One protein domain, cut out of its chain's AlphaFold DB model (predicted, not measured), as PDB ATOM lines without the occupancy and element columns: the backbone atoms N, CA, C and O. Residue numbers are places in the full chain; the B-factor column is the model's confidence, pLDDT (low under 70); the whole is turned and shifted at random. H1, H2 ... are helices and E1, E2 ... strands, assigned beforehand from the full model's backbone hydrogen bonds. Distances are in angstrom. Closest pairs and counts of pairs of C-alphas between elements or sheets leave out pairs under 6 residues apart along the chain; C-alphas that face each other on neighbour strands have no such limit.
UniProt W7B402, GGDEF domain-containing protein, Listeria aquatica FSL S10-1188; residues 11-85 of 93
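This is residues 11 to 85 of the 93 residues of the protein "GGDEF domain-containing protein" of Listeria aquatica FSL S10-1188 (UniProt W7B402). The sixteen-residue helix H5 makes one long side of the domain, and two very short helices, H3 and H4, pack on it and fill the space between it and H2 on the other side. At one end of the long axis, residues 11 to 12 pair with the short strand E1, which follows H5, while H1 makes no contact with another helix. The printed part has 75 residues with five named helices and one named strand, in the order H1, H2, H3, H4, H5, E1, and its class is mostly helix. It is compact, with a radius of gyration of the C-alphas of 12.0 A, and its outline is elongated, spanning 35 by 22 by 18 A.

H5, residues 63 to 78, is the longest helix, 22.8 A from C-alpha 63 at (10.328, -14.081, -4.726) to C-alpha 78 at (22.670, -33.182, -5.985). H3, residues 45 to 48, is 4.8 A long, and H4, residues 50 to 53, is 5.7 A. H2, residues 30 to 39, measures 15.0 A. H1, residues 17 to 20, begins with C-alpha 17 at (17.013, -36.387, -20.724) and is 5.1 A long. E1, residues 82 to 84, measures 7.0 A.

H5 touches H3 with its residues 68 to 73 alone, and the closest C-alphas are those of Ile 47 and Ala 69, 4.5 A apart. H5 touches H4 with its residues 65 to 69 alone, closest at the C-alphas of Ala 50 and Ala 69, 5.1 A. H3 and H4 touch only at the corner by their link, and only just, with 3 pairs of C-alphas within 8 A; the closest are those of His 46 and Asp 53, 6.8 A. H4 touches H2, with the C-alphas of Arg 34 and Ile 52 closest at 5.0 A. H2 and H3 only just touch, with 3 pairs of C-alphas within 8 A, the closest being those of Ala 33 and Leu 45, 6.7 A. H2 and H5 are apart, and H1 is apart from H2, H3, H4, H5 and E1. The closest C-alphas of H5 and E1 are those of Phe 76 and Ala 82, 5.4 A. E1 pairs with no named strand, but residues 11 to 12 pair antiparallel with its residues 82 to 83. In H5 every O i to N i+4 pair is within hydrogen-bond range, in H2 5 of 6 are, and H1, H3 and H4 are too short for such a pair.

The C-alphas farthest apart are those of Thr 57 and Gly 85, 36.3 A, while those of Arg 11 and Gly 85, the first and last printed, are 6.9 A apart. The printed part has no cut. The links from H2 to H3, H3 to H4 and H5 to E1 are tight, those from H1 to H2 and H4 to H5 are short, and no link is long. The mean pLDDT of the printed part is 91.7, and one residue, Gly 85, is under 70.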
ATOM      1  N   ARG A  11      23.125 -29.493 -17.950       88.62
ATOM      2  CA  ARG A  11      22.397 -30.430 -18.813       88.62
ATOM      3  C   ARG A  11      21.955 -31.668 -18.047       88.62
ATOM      4  O   ARG A  11      22.695 -32.094 -17.150       88.62
ATOM      5  N   PRO A  12      20.822 -32.280 -18.413       91.69
ATOM      6  CA  PRO A  12      20.429 -33.564 -17.857       91.69
ATOM      7  C   PRO A  12      21.454 -34.653 -18.202       91.69
ATOM      8  O   PRO A  12      22.256 -34.528 -19.141       91.69
ATOM      9  N   LYS A  13      21.453 -35.742 -17.433       90.81
ATOM     10  CA  LYS A  13      22.100 -36.973 -17.890       90.81
ATOM     11  C   LYS A  13      21.369 -37.522 -19.115       90.81
ATOM     12  O   LYS A  13      20.176 -37.303 -19.279       90.81
ATOM     13  N   GLN A  14      22.099 -38.225 -19.977       89.69
ATOM     14  CA  GLN A  14      21.560 -38.717 -21.250       89.69
ATOM     15  C   GLN A  14      20.389 -39.689 -21.056       89.69
ATOM     16  O   GLN A  14      19.406 -39.598 -21.779       89.69
ATOM     17  N   ASP A  15      20.477 -40.563 -20.058       92.62
ATOM     18  CA  ASP A  15      19.439 -41.522 -19.678       92.62
ATOM     19  C   ASP A  15      18.194 -40.853 -19.086       92.62
ATOM     20  O   ASP A  15      17.097 -41.360 -19.268       92.62
ATOM     21  N   LEU A  16      18.335 -39.690 -18.444       91.75
ATOM     22  CA  LEU A  16      17.217 -38.943 -17.851       91.75
ATOM     23  C   LEU A  16      16.703 -37.805 -18.740       91.75
ATOM     24  O   LEU A  16      15.713 -37.169 -18.399       91.75
ATOM     25  N   ALA A  17      17.342 -37.536 -19.881       91.94
ATOM     26  CA  ALA A  17      17.013 -36.387 -20.724       91.94
ATOM     27  C   ALA A  17      15.544 -36.383 -21.178       91.94
ATOM     28  O   ALA A  17      14.918 -35.329 -21.179       91.94
ATOM     29  N   HIS A  18      14.987 -37.557 -21.487       91.88
ATOM     30  CA  HIS A  18      13.584 -37.712 -21.881       91.88
ATOM     31  C   HIS A  18      12.593 -37.438 -20.738       91.88
ATOM     32  O   HIS A  18      11.460 -37.065 -21.008       91.88
ATOM     33  N   GLN A  19      13.015 -37.606 -19.480       92.75
ATOM     34  CA  GLN A  19      12.200 -37.290 -18.300       92.75
ATOM     35  C   GLN A  19      12.375 -35.831 -17.880       92.75
ATOM     36  O   GLN A  19      11.485 -35.249 -17.281       92.75
ATOM     37  N   VAL A  20      13.518 -35.218 -18.184       92.88
ATOM     38  CA  VAL A  20      13.730 -33.798 -17.885       92.88
ATOM     39  C   VAL A  20      13.037 -32.905 -18.906       92.88
ATOM     40  O   VAL A  20      12.534 -31.851 -18.536       92.88
ATOM     41  N   ALA A  21      12.977 -33.317 -20.172       91.06
ATOM     42  CA  ALA A  21      12.271 -32.569 -21.203       91.06
ATOM     43  C   ALA A  21      10.803 -32.322 -20.814       91.06
ATOM     44  O   ALA A  21      10.090 -33.241 -20.414       91.06
ATOM     45  N   SER A  22      10.357 -31.077 -20.963       91.31
ATOM     46  CA  SER A  22       8.979 -30.660 -20.726       91.31
ATOM     47  C   SER A  22       8.439 -29.876 -21.914       91.31
ATOM     48  O   SER A  22       9.195 -29.427 -22.778       91.31
ATOM     49  N   LEU A  23       7.120 -29.696 -21.951       89.06
ATOM     50  CA  LEU A  23       6.507 -28.746 -22.874       89.06
ATOM     51  C   LEU A  23       7.002 -27.316 -22.573       89.06
ATOM     52  O   LEU A  23       7.360 -27.031 -21.424       89.06
ATOM     53  N   PRO A  24       7.017 -26.419 -23.577       88.06
ATOM     54  CA  PRO A  24       7.352 -25.012 -23.370       88.06
ATOM     55  C   PRO A  24       6.453 -24.336 -22.321       88.06
ATOM     56  O   PRO A  24       5.250 -24.593 -22.266       88.06
ATOM     57  N   TYR A  25       7.005 -23.427 -21.517       81.12
ATOM     58  CA  TYR A  25       6.257 -22.747 -20.450       81.12
ATOM     59  C   TYR A  25       5.087 -21.884 -20.946       81.12
ATOM     60  O   TYR A  25       4.129 -21.693 -20.196       81.12
ATOM     61  N   ASP A  26       5.162 -21.378 -22.183       86.69
ATOM     62  CA  ASP A  26       4.139 -20.526 -22.808       86.69
ATOM     63  C   ASP A  26       2.904 -21.300 -23.282       86.69
ATOM     64  O   ASP A  26       1.847 -20.706 -23.491       86.69
ATOM     65  N   VAL A  27       3.020 -22.618 -23.474       89.19
ATOM     66  CA  VAL A  27       1.895 -23.451 -23.936       89.19
ATOM     67  C   VAL A  27       1.110 -24.078 -22.786       89.19
ATOM     68  O   VAL A  27       0.107 -24.735 -23.041       89.19
ATOM     69  N   LEU A  28       1.560 -23.886 -21.540       90.69
ATOM     70  CA  LEU A  28       0.939 -24.440 -20.340       90.69
ATOM     71  C   LEU A  28       0.611 -23.350 -19.323       90.69
ATOM     72  O   LEU A  28       1.467 -22.545 -18.935       90.69
ATOM     73  N   ASN A  29      -0.609 -23.400 -18.793       92.94
ATOM     74  CA  ASN A  29      -0.928 -22.674 -17.568       92.94
ATOM     75  C   ASN A  29      -0.395 -23.421 -16.324       92.94
ATOM     76  O   ASN A  29       0.034 -24.575 -16.397       92.94
ATOM     77  N   SER A  30      -0.377 -22.757 -15.166       92.56
ATOM     78  CA  SER A  30       0.200 -23.324 -13.937       92.56
ATOM     79  C   SER A  30      -0.576 -24.537 -13.402       92.56
ATOM     80  O   SER A  30       0.018 -25.392 -12.750       92.56
ATOM     81  N   ASP A  31      -1.875 -24.659 -13.688       93.31
ATOM     82  CA  ASP A  31      -2.659 -25.829 -13.285       93.31
ATOM     83  C   ASP A  31      -2.325 -27.053 -14.148       93.31
ATOM     84  O   ASP A  31      -2.037 -28.121 -13.610       93.31
ATOM     85  N   GLU A  32      -2.264 -26.893 -15.472       93.19
ATOM     86  CA  GLU A  32      -1.846 -27.953 -16.402       93.19
ATOM     87  C   GLU A  32      -0.415 -28.414 -16.112       93.19
ATOM     88  O   GLU A  32      -0.141 -29.612 -16.030       93.19
ATOM     89  N   ALA A  33       0.497 -27.463 -15.890       93.38
ATOM     90  CA  ALA A  33       1.878 -27.759 -15.534       93.38
ATOM     91  C   ALA A  33       1.989 -28.522 -14.207       93.38
ATOM     92  O   ALA A  33       2.855 -29.391 -14.073       93.38
ATOM     93  N   ARG A  34       1.101 -28.241 -13.242       93.56
ATOM     94  CA  ARG A  34       1.045 -28.972 -11.974       93.56
ATOM     95  C   ARG A  34       0.575 -30.405 -12.179       93.56
ATOM     96  O   ARG A  34       1.178 -31.304 -11.607       93.56
ATOM     97  N   GLU A  35      -0.458 -30.637 -12.984       93.25
ATOM     98  CA  GLU A  35      -0.926 -32.001 -13.264       93.25
ATOM     99  C   GLU A  35       0.123 -32.820 -14.025       93.25
ATOM    100  O   GLU A  35       0.452 -33.926 -13.603       93.25
ATOM    101  N   LEU A  36       0.735 -32.255 -15.071       90.25
ATOM    102  CA  LEU A  36       1.767 -32.941 -15.860       90.25
ATOM    103  C   LEU A  36       3.011 -33.293 -15.032       90.25
ATOM    104  O   LEU A  36       3.612 -34.352 -15.211       90.25
ATOM    105  N   SER A  37       3.403 -32.415 -14.109       91.38
ATOM    106  CA  SER A  37       4.598 -32.626 -13.282       91.38
ATOM    107  C   SER A  37       4.385 -33.638 -12.153       91.38
ATOM    108  O   SER A  37       5.353 -34.230 -11.685       91.38
ATOM    109  N   LYS A  38       3.137 -33.913 -11.738       90.06
ATOM    110  CA  LYS A  38       2.854 -34.955 -10.729       90.06
ATOM    111  C   LYS A  38       3.281 -36.345 -11.188       90.06
ATOM    112  O   LYS A  38       3.739 -37.138 -10.371       90.06
ATOM    113  N   GLU A  39       3.119 -36.638 -12.475       87.62
ATOM    114  CA  GLU A  39       3.470 -37.943 -13.039       87.62
ATOM    115  C   GLU A  39       4.984 -38.105 -13.232       87.62
ATOM    116  O   GLU A  39       5.487 -39.227 -13.293       87.62
ATOM    117  N   ASN A  40       5.727 -36.995 -13.291       91.88
ATOM    118  CA  ASN A  40       7.152 -36.991 -13.581       91.88
ATOM    119  C   ASN A  40       7.936 -36.040 -12.657       91.88
ATOM    120  O   ASN A  40       8.113 -34.862 -12.983       91.88
ATOM    121  N   PRO A  41       8.533 -36.559 -11.567       91.38
ATOM    122  CA  PRO A  41       9.283 -35.750 -10.603       91.38
ATOM    123  C   PRO A  41      10.600 -35.177 -11.156       91.38
ATOM    124  O   PRO A  41      11.290 -34.434 -10.456       91.38
ATOM    125  N   TYR A  42      11.001 -35.557 -12.373       93.19
ATOM    126  CA  TYR A  42      12.183 -35.028 -13.050       93.19
ATOM    127  C   TYR A  42      11.850 -33.968 -14.103       93.19
ATOM    128  O   TYR A  42      12.779 -33.423 -14.696       93.19
ATOM    129  N   SER A  43      10.567 -33.645 -14.303       94.62
ATOM    130  CA  SER A  43      10.107 -32.615 -15.238       94.62
ATOM    131  C   SER A  43      10.815 -31.276 -15.005       94.62
ATOM    132  O   SER A  43      10.909 -30.796 -13.871       94.62
ATOM    133  N   PHE A  44      11.282 -30.631 -16.077       94.56
ATOM    134  CA  PHE A  44      11.894 -29.302 -15.985       94.56
ATOM    135  C   PHE A  44      10.901 -28.202 -15.569       94.56
ATOM    136  O   PHE A  44      11.333 -27.144 -15.114       94.56
ATOM    137  N   LEU A  45       9.588 -28.462 -15.608       95.00
ATOM    138  CA  LEU A  45       8.564 -27.533 -15.110       95.00
ATOM    139  C   LEU A  45       8.711 -27.231 -13.613       95.00
ATOM    140  O   LEU A  45       8.373 -26.133 -13.196       95.00
ATOM    141  N   HIS A  46       9.306 -28.130 -12.822       95.06
ATOM    142  CA  HIS A  46       9.657 -27.832 -11.427       95.06
ATOM    143  C   HIS A  46      10.673 -26.679 -11.298       95.06
ATOM    144  O   HIS A  46      10.835 -26.108 -10.223       95.06
ATOM    145  N   ILE A  47      11.393 -26.337 -12.369       94.69
ATOM    146  CA  ILE A  47      12.357 -25.230 -12.406       94.69
ATOM    147  C   ILE A  47      11.780 -24.052 -13.200       94.69
ATOM    148  O   ILE A  47      11.843 -22.923 -12.727       94.69
ATOM    149  N   ASP A  48      11.217 -24.315 -14.380       92.75
ATOM    150  CA  ASP A  48      10.730 -23.287 -15.314       92.75
ATOM    151  C   ASP A  48       9.388 -22.665 -14.884       92.75
ATOM    152  O   ASP A  48       9.142 -21.482 -15.101       92.75
ATOM    153  N   LYS A  49       8.536 -23.455 -14.216       94.31
ATOM    154  CA  LYS A  49       7.257 -23.044 -13.617       94.31
ATOM    155  C   LYS A  49       7.200 -23.470 -12.148       94.31
ATOM    156  O   LYS A  49       6.310 -24.203 -11.724       94.31
ATOM    157  N   ALA A  50       8.192 -23.062 -11.358       95.81
ATOM    158  CA  ALA A  50       8.350 -23.508  -9.972       95.81
ATOM    159  C   ALA A  50       7.157 -23.173  -9.051       95.81
ATOM    160  O   ALA A  50       7.031 -23.755  -7.972       95.81
ATOM    161  N   GLU A  51       6.246 -22.286  -9.469       95.19
ATOM    162  CA  GLU A  51       5.006 -22.006  -8.746       95.19
ATOM    163  C   GLU A  51       4.106 -23.246  -8.609       95.19
ATOM    164  O   GLU A  51       3.287 -23.325  -7.692       95.19
ATOM    165  N   ILE A  52       4.286 -24.261  -9.465       94.75
ATOM    166  CA  ILE A  52       3.563 -25.537  -9.370       94.75
ATOM    167  C   ILE A  52       3.906 -26.342  -8.111       94.75
ATOM    168  O   ILE A  52       3.148 -27.239  -7.748       94.75
ATOM    169  N   ASP A  53       5.014 -26.030  -7.439       94.12
ATOM    170  CA  ASP A  53       5.427 -26.687  -6.194       94.12
ATOM    171  C   ASP A  53       5.054 -25.883  -4.942       94.12
ATOM    172  O   ASP A  53       5.334 -26.312  -3.821       94.12
ATOM    173  N   LEU A  54       4.437 -24.713  -5.118       94.88
ATOM    174  CA  LEU A  54       4.032 -23.811  -4.042       94.88
ATOM    175  C   LEU A  54       2.506 -23.755  -3.921       94.88
ATOM    176  O   LEU A  54       1.780 -24.479  -4.610       94.88
ATOM    177  N   ASP A  55       2.012 -22.927  -3.005       93.19
ATOM    178  CA  ASP A  55       0.581 -22.676  -2.863       93.19
ATOM    179  C   ASP A  55       0.027 -21.946  -4.101       93.19
ATOM    180  O   ASP A  55       0.667 -21.041  -4.634       93.19
ATOM    181  N   LYS A  56      -1.174 -22.326  -4.557       91.75
ATOM    182  CA  LYS A  56      -1.810 -21.739  -5.751       91.75
ATOM    183  C   LYS A  56      -2.182 -20.263  -5.585       91.75
ATOM    184  O   LYS A  56      -2.397 -19.577  -6.576       91.75
ATOM    185  N   THR A  57      -2.306 -19.787  -4.349       91.12
ATOM    186  CA  THR A  57      -2.614 -18.384  -4.045       91.12
ATOM    187  C   THR A  57      -1.403 -17.469  -4.210       91.12
ATOM    188  O   THR A  57      -1.559 -16.248  -4.273       91.12
ATOM    189  N   LEU A  58      -0.200 -18.040  -4.296       91.31
ATOM    190  CA  LEU A  58       1.027 -17.291  -4.486       91.31
ATOM    191  C   LEU A  58       1.119 -16.781  -5.929       91.31
ATOM    192  O   LEU A  58       0.849 -17.505  -6.887       91.31
ATOM    193  N   SER A  59       1.546 -15.530  -6.093       92.19
ATOM    194  CA  SER A  59       1.848 -14.996  -7.421       92.19
ATOM    195  C   SER A  59       2.964 -15.818  -8.086       92.19
ATOM    196  O   SER A  59       3.992 -16.047  -7.442       92.19
ATOM    197  N   PRO A  60       2.849 -16.168  -9.383       90.56
ATOM    198  CA  PRO A  60       3.930 -16.807 -10.141       90.56
ATOM    199  C   PRO A  60       5.228 -15.987 -10.181       90.56
ATOM    200  O   PRO A  60       6.298 -16.515 -10.454       90.56
ATOM    201  N   TYR A  61       5.143 -14.685  -9.894       92.50
ATOM    202  CA  TYR A  61       6.282 -13.767  -9.884       92.50
ATOM    203  C   TYR A  61       6.793 -13.445  -8.476       92.50
ATOM    204  O   TYR A  61       7.619 -12.546  -8.315       92.50
ATOM    205  N   ALA A  62       6.286 -14.129  -7.450       95.12
ATOM    206  CA  ALA A  62       6.734 -13.933  -6.080       95.12
ATOM    207  C   ALA A  62       8.194 -14.388  -5.905       95.12
ATOM    208  O   ALA A  62       8.674 -15.289  -6.598       95.12
ATOM    209  N   ALA A  63       8.916 -13.773  -4.968       96.38
ATOM    210  CA  ALA A  63      10.328 -14.081  -4.726       96.38
ATOM    211  C   ALA A  63      10.539 -15.558  -4.345       96.38
ATOM    212  O   ALA A  63      11.534 -16.177  -4.721       96.38
ATOM    213  N   GLU A  64       9.568 -16.128  -3.642       96.75
ATOM    214  CA  GLU A  64       9.504 -17.509  -3.191       96.75
ATOM    215  C   GLU A  64       9.486 -18.495  -4.368       96.75
ATOM    216  O   GLU A  64      10.096 -19.558  -4.271       96.75
ATOM    217  N   VAL A  65       8.879 -18.132  -5.507       96.25
ATOM    218  CA  VAL A  65       8.890 -18.956  -6.730       96.25
ATOM    219  C   VAL A  65      10.312 -19.104  -7.261       96.25
ATOM    220  O   VAL A  65      10.767 -20.212  -7.540       96.25
ATOM    221  N   TYR A  66      11.061 -18.004  -7.338       95.44
ATOM    222  CA  TYR A  66      12.452 -18.037  -7.798       95.44
ATOM    223  C   TYR A  66      13.371 -18.777  -6.822       95.44
ATOM    224  O   TYR A  66      14.275 -19.502  -7.244       95.44
ATOM    225  N   GLN A  67      13.137 -18.627  -5.514       97.25
ATOM    226  CA  GLN A  67      13.853 -19.399  -4.495       97.25
ATOM    227  C   GLN A  67      13.583 -20.894  -4.669       97.25
ATOM    228  O   GLN A  67      14.526 -21.687  -4.717       97.25
ATOM    229  N   LYS A  68      12.316 -21.266  -4.876       96.81
ATOM    230  CA  LYS A  68      11.906 -22.645  -5.120       96.81
ATOM    231  C   LYS A  68      12.525 -23.224  -6.394       96.81
ATOM    232  O   LYS A  68      13.061 -24.331  -6.358       96.81
ATOM    233  N   ALA A  69      12.546 -22.462  -7.488       95.38
ATOM    234  CA  ALA A  69      13.216 -22.857  -8.727       95.38
ATOM    235  C   ALA A  69      14.702 -23.182  -8.488       95.38
ATOM    236  O   ALA A  69      15.211 -24.205  -8.955       95.38
ATOM    237  N   ASN A  70      15.395 -22.347  -7.706       95.56
ATOM    238  CA  ASN A  70      16.797 -22.560  -7.353       95.56
ATOM    239  C   ASN A  70      16.998 -23.807  -6.470       95.56
ATOM    240  O   ASN A  70      17.901 -24.605  -6.722       95.56
ATOM    241  N   GLU A  71      16.144 -24.024  -5.468       96.94
ATOM    242  CA  GLU A  71      16.170 -25.232  -4.627       96.94
ATOM    243  C   GLU A  71      15.966 -26.517  -5.442       96.94
ATOM    244  O   GLU A  71      16.663 -27.522  -5.239       96.94
ATOM    245  N   ASN A  72      15.030 -26.481  -6.389       95.44
ATOM    246  CA  ASN A  72      14.728 -27.597  -7.275       95.44
ATOM    247  C   ASN A  72      15.906 -27.878  -8.224       95.44
ATOM    248  O   ASN A  72      16.333 -29.030  -8.353       95.44
ATOM    249  N   LEU A  73      16.522 -26.839  -8.799       93.88
ATOM    250  CA  LEU A  73      17.733 -26.970  -9.614       93.88
ATOM    251  C   LEU A  73      18.901 -27.574  -8.818       93.88
ATOM    252  O   LEU A  73      19.566 -28.505  -9.285       93.88
ATOM    253  N   GLU A  74      19.144 -27.098  -7.598       94.00
ATOM    254  CA  GLU A  74      20.182 -27.651  -6.721       94.00
ATOM    255  C   GLU A  74      19.887 -29.111  -6.350       94.00
ATOM    256  O   GLU A  74      20.796 -29.945  -6.292       94.00
ATOM    257  N   THR A  75      18.614 -29.468  -6.185       94.31
ATOM    258  CA  THR A  75      18.189 -30.859  -5.986       94.31
ATOM    259  C   THR A  75      18.499 -31.723  -7.209       94.31
ATOM    260  O   THR A  75      19.035 -32.825  -7.053       94.31
ATOM    261  N   PHE A  76      18.245 -31.229  -8.424       92.81
ATOM    262  CA  PHE A  76      18.587 -31.925  -9.669       92.81
ATOM    263  C   PHE A  76      20.099 -32.156  -9.783       92.81
ATOM    264  O   PHE A  76      20.530 -33.239 -10.190       92.81
ATOM    265  N   LEU A  77      20.917 -31.180  -9.382       89.81
ATOM    266  CA  LEU A  77      22.376 -31.308  -9.365       89.81
ATOM    267  C   LEU A  77      22.850 -32.327  -8.317       89.81
ATOM    268  O   LEU A  77      23.651 -33.209  -8.635       89.81
ATOM    269  N   LYS A  78      22.325 -32.259  -7.085       93.25
ATOM    270  CA  LYS A  78      22.670 -33.182  -5.985       93.25
ATOM    271  C   LYS A  78      22.299 -34.628  -6.309       93.25
ATOM    272  O   LYS A  78      23.117 -35.526  -6.131       93.25
ATOM    273  N   LYS A  79      21.102 -34.851  -6.863       91.44
ATOM    274  CA  LYS A  79      20.626 -36.173  -7.310       91.44
ATOM    275  C   LYS A  79      21.309 -36.654  -8.597       91.44
ATOM    276  O   LYS A  79      21.031 -37.753  -9.073       91.44
ATOM    277  N   ARG A  80      22.214 -35.851  -9.174       88.81
ATOM    278  CA  ARG A  80      22.851 -36.096 -10.474       88.81
ATOM    279  C   ARG A  80      21.821 -36.339 -11.586       88.81
ATOM    280  O   ARG A  80      22.092 -37.123 -12.487       88.81
ATOM    281  N   VAL A  81      20.655 -35.703 -11.518       86.06
ATOM    282  CA  VAL A  81      19.685 -35.647 -12.624       86.06
ATOM    283  C   VAL A  81      20.240 -34.731 -13.708       86.06
ATOM    284  O   VAL A  81      20.298 -35.099 -14.878       86.06
ATOM    285  N   ALA A  82      20.768 -33.582 -13.283       82.44
ATOM    286  CA  ALA A  82      21.515 -32.661 -14.117       82.44
ATOM    287  C   ALA A  82      22.976 -32.564 -13.666       82.44
ATOM    288  O   ALA A  82      23.332 -32.853 -12.522       82.44
ATOM    289  N   ARG A  83      23.844 -32.145 -14.584       83.62
ATOM    290  CA  ARG A  83      25.260 -31.884 -14.321       83.62
ATOM    291  C   ARG A  83      25.679 -30.554 -14.921       83.62
ATOM    292  O   ARG A  83      25.328 -30.238 -16.060       83.62
ATOM    293  N   LYS A  84      26.495 -29.808 -14.176       78.31
ATOM    294  CA  LYS A  84      27.244 -28.670 -14.713       78.31
ATOM    295  C   LYS A  84      28.263 -29.209 -15.721       78.31
ATOM    296  O   LYS A  84      29.035 -30.119 -15.416       78.31
ATOM    297  N   GLY A  85      28.212 -28.709 -16.949       66.06
ATOM    298  CA  GLY A  85      29.140 -29.080 -18.008       66.06
ATOM    299  C   GLY A  85      30.569 -28.619 -17.711       66.06
ATOM    300  O   GLY A  85      30.789 -27.570 -17.101       66.06
TER     301      GLY A  85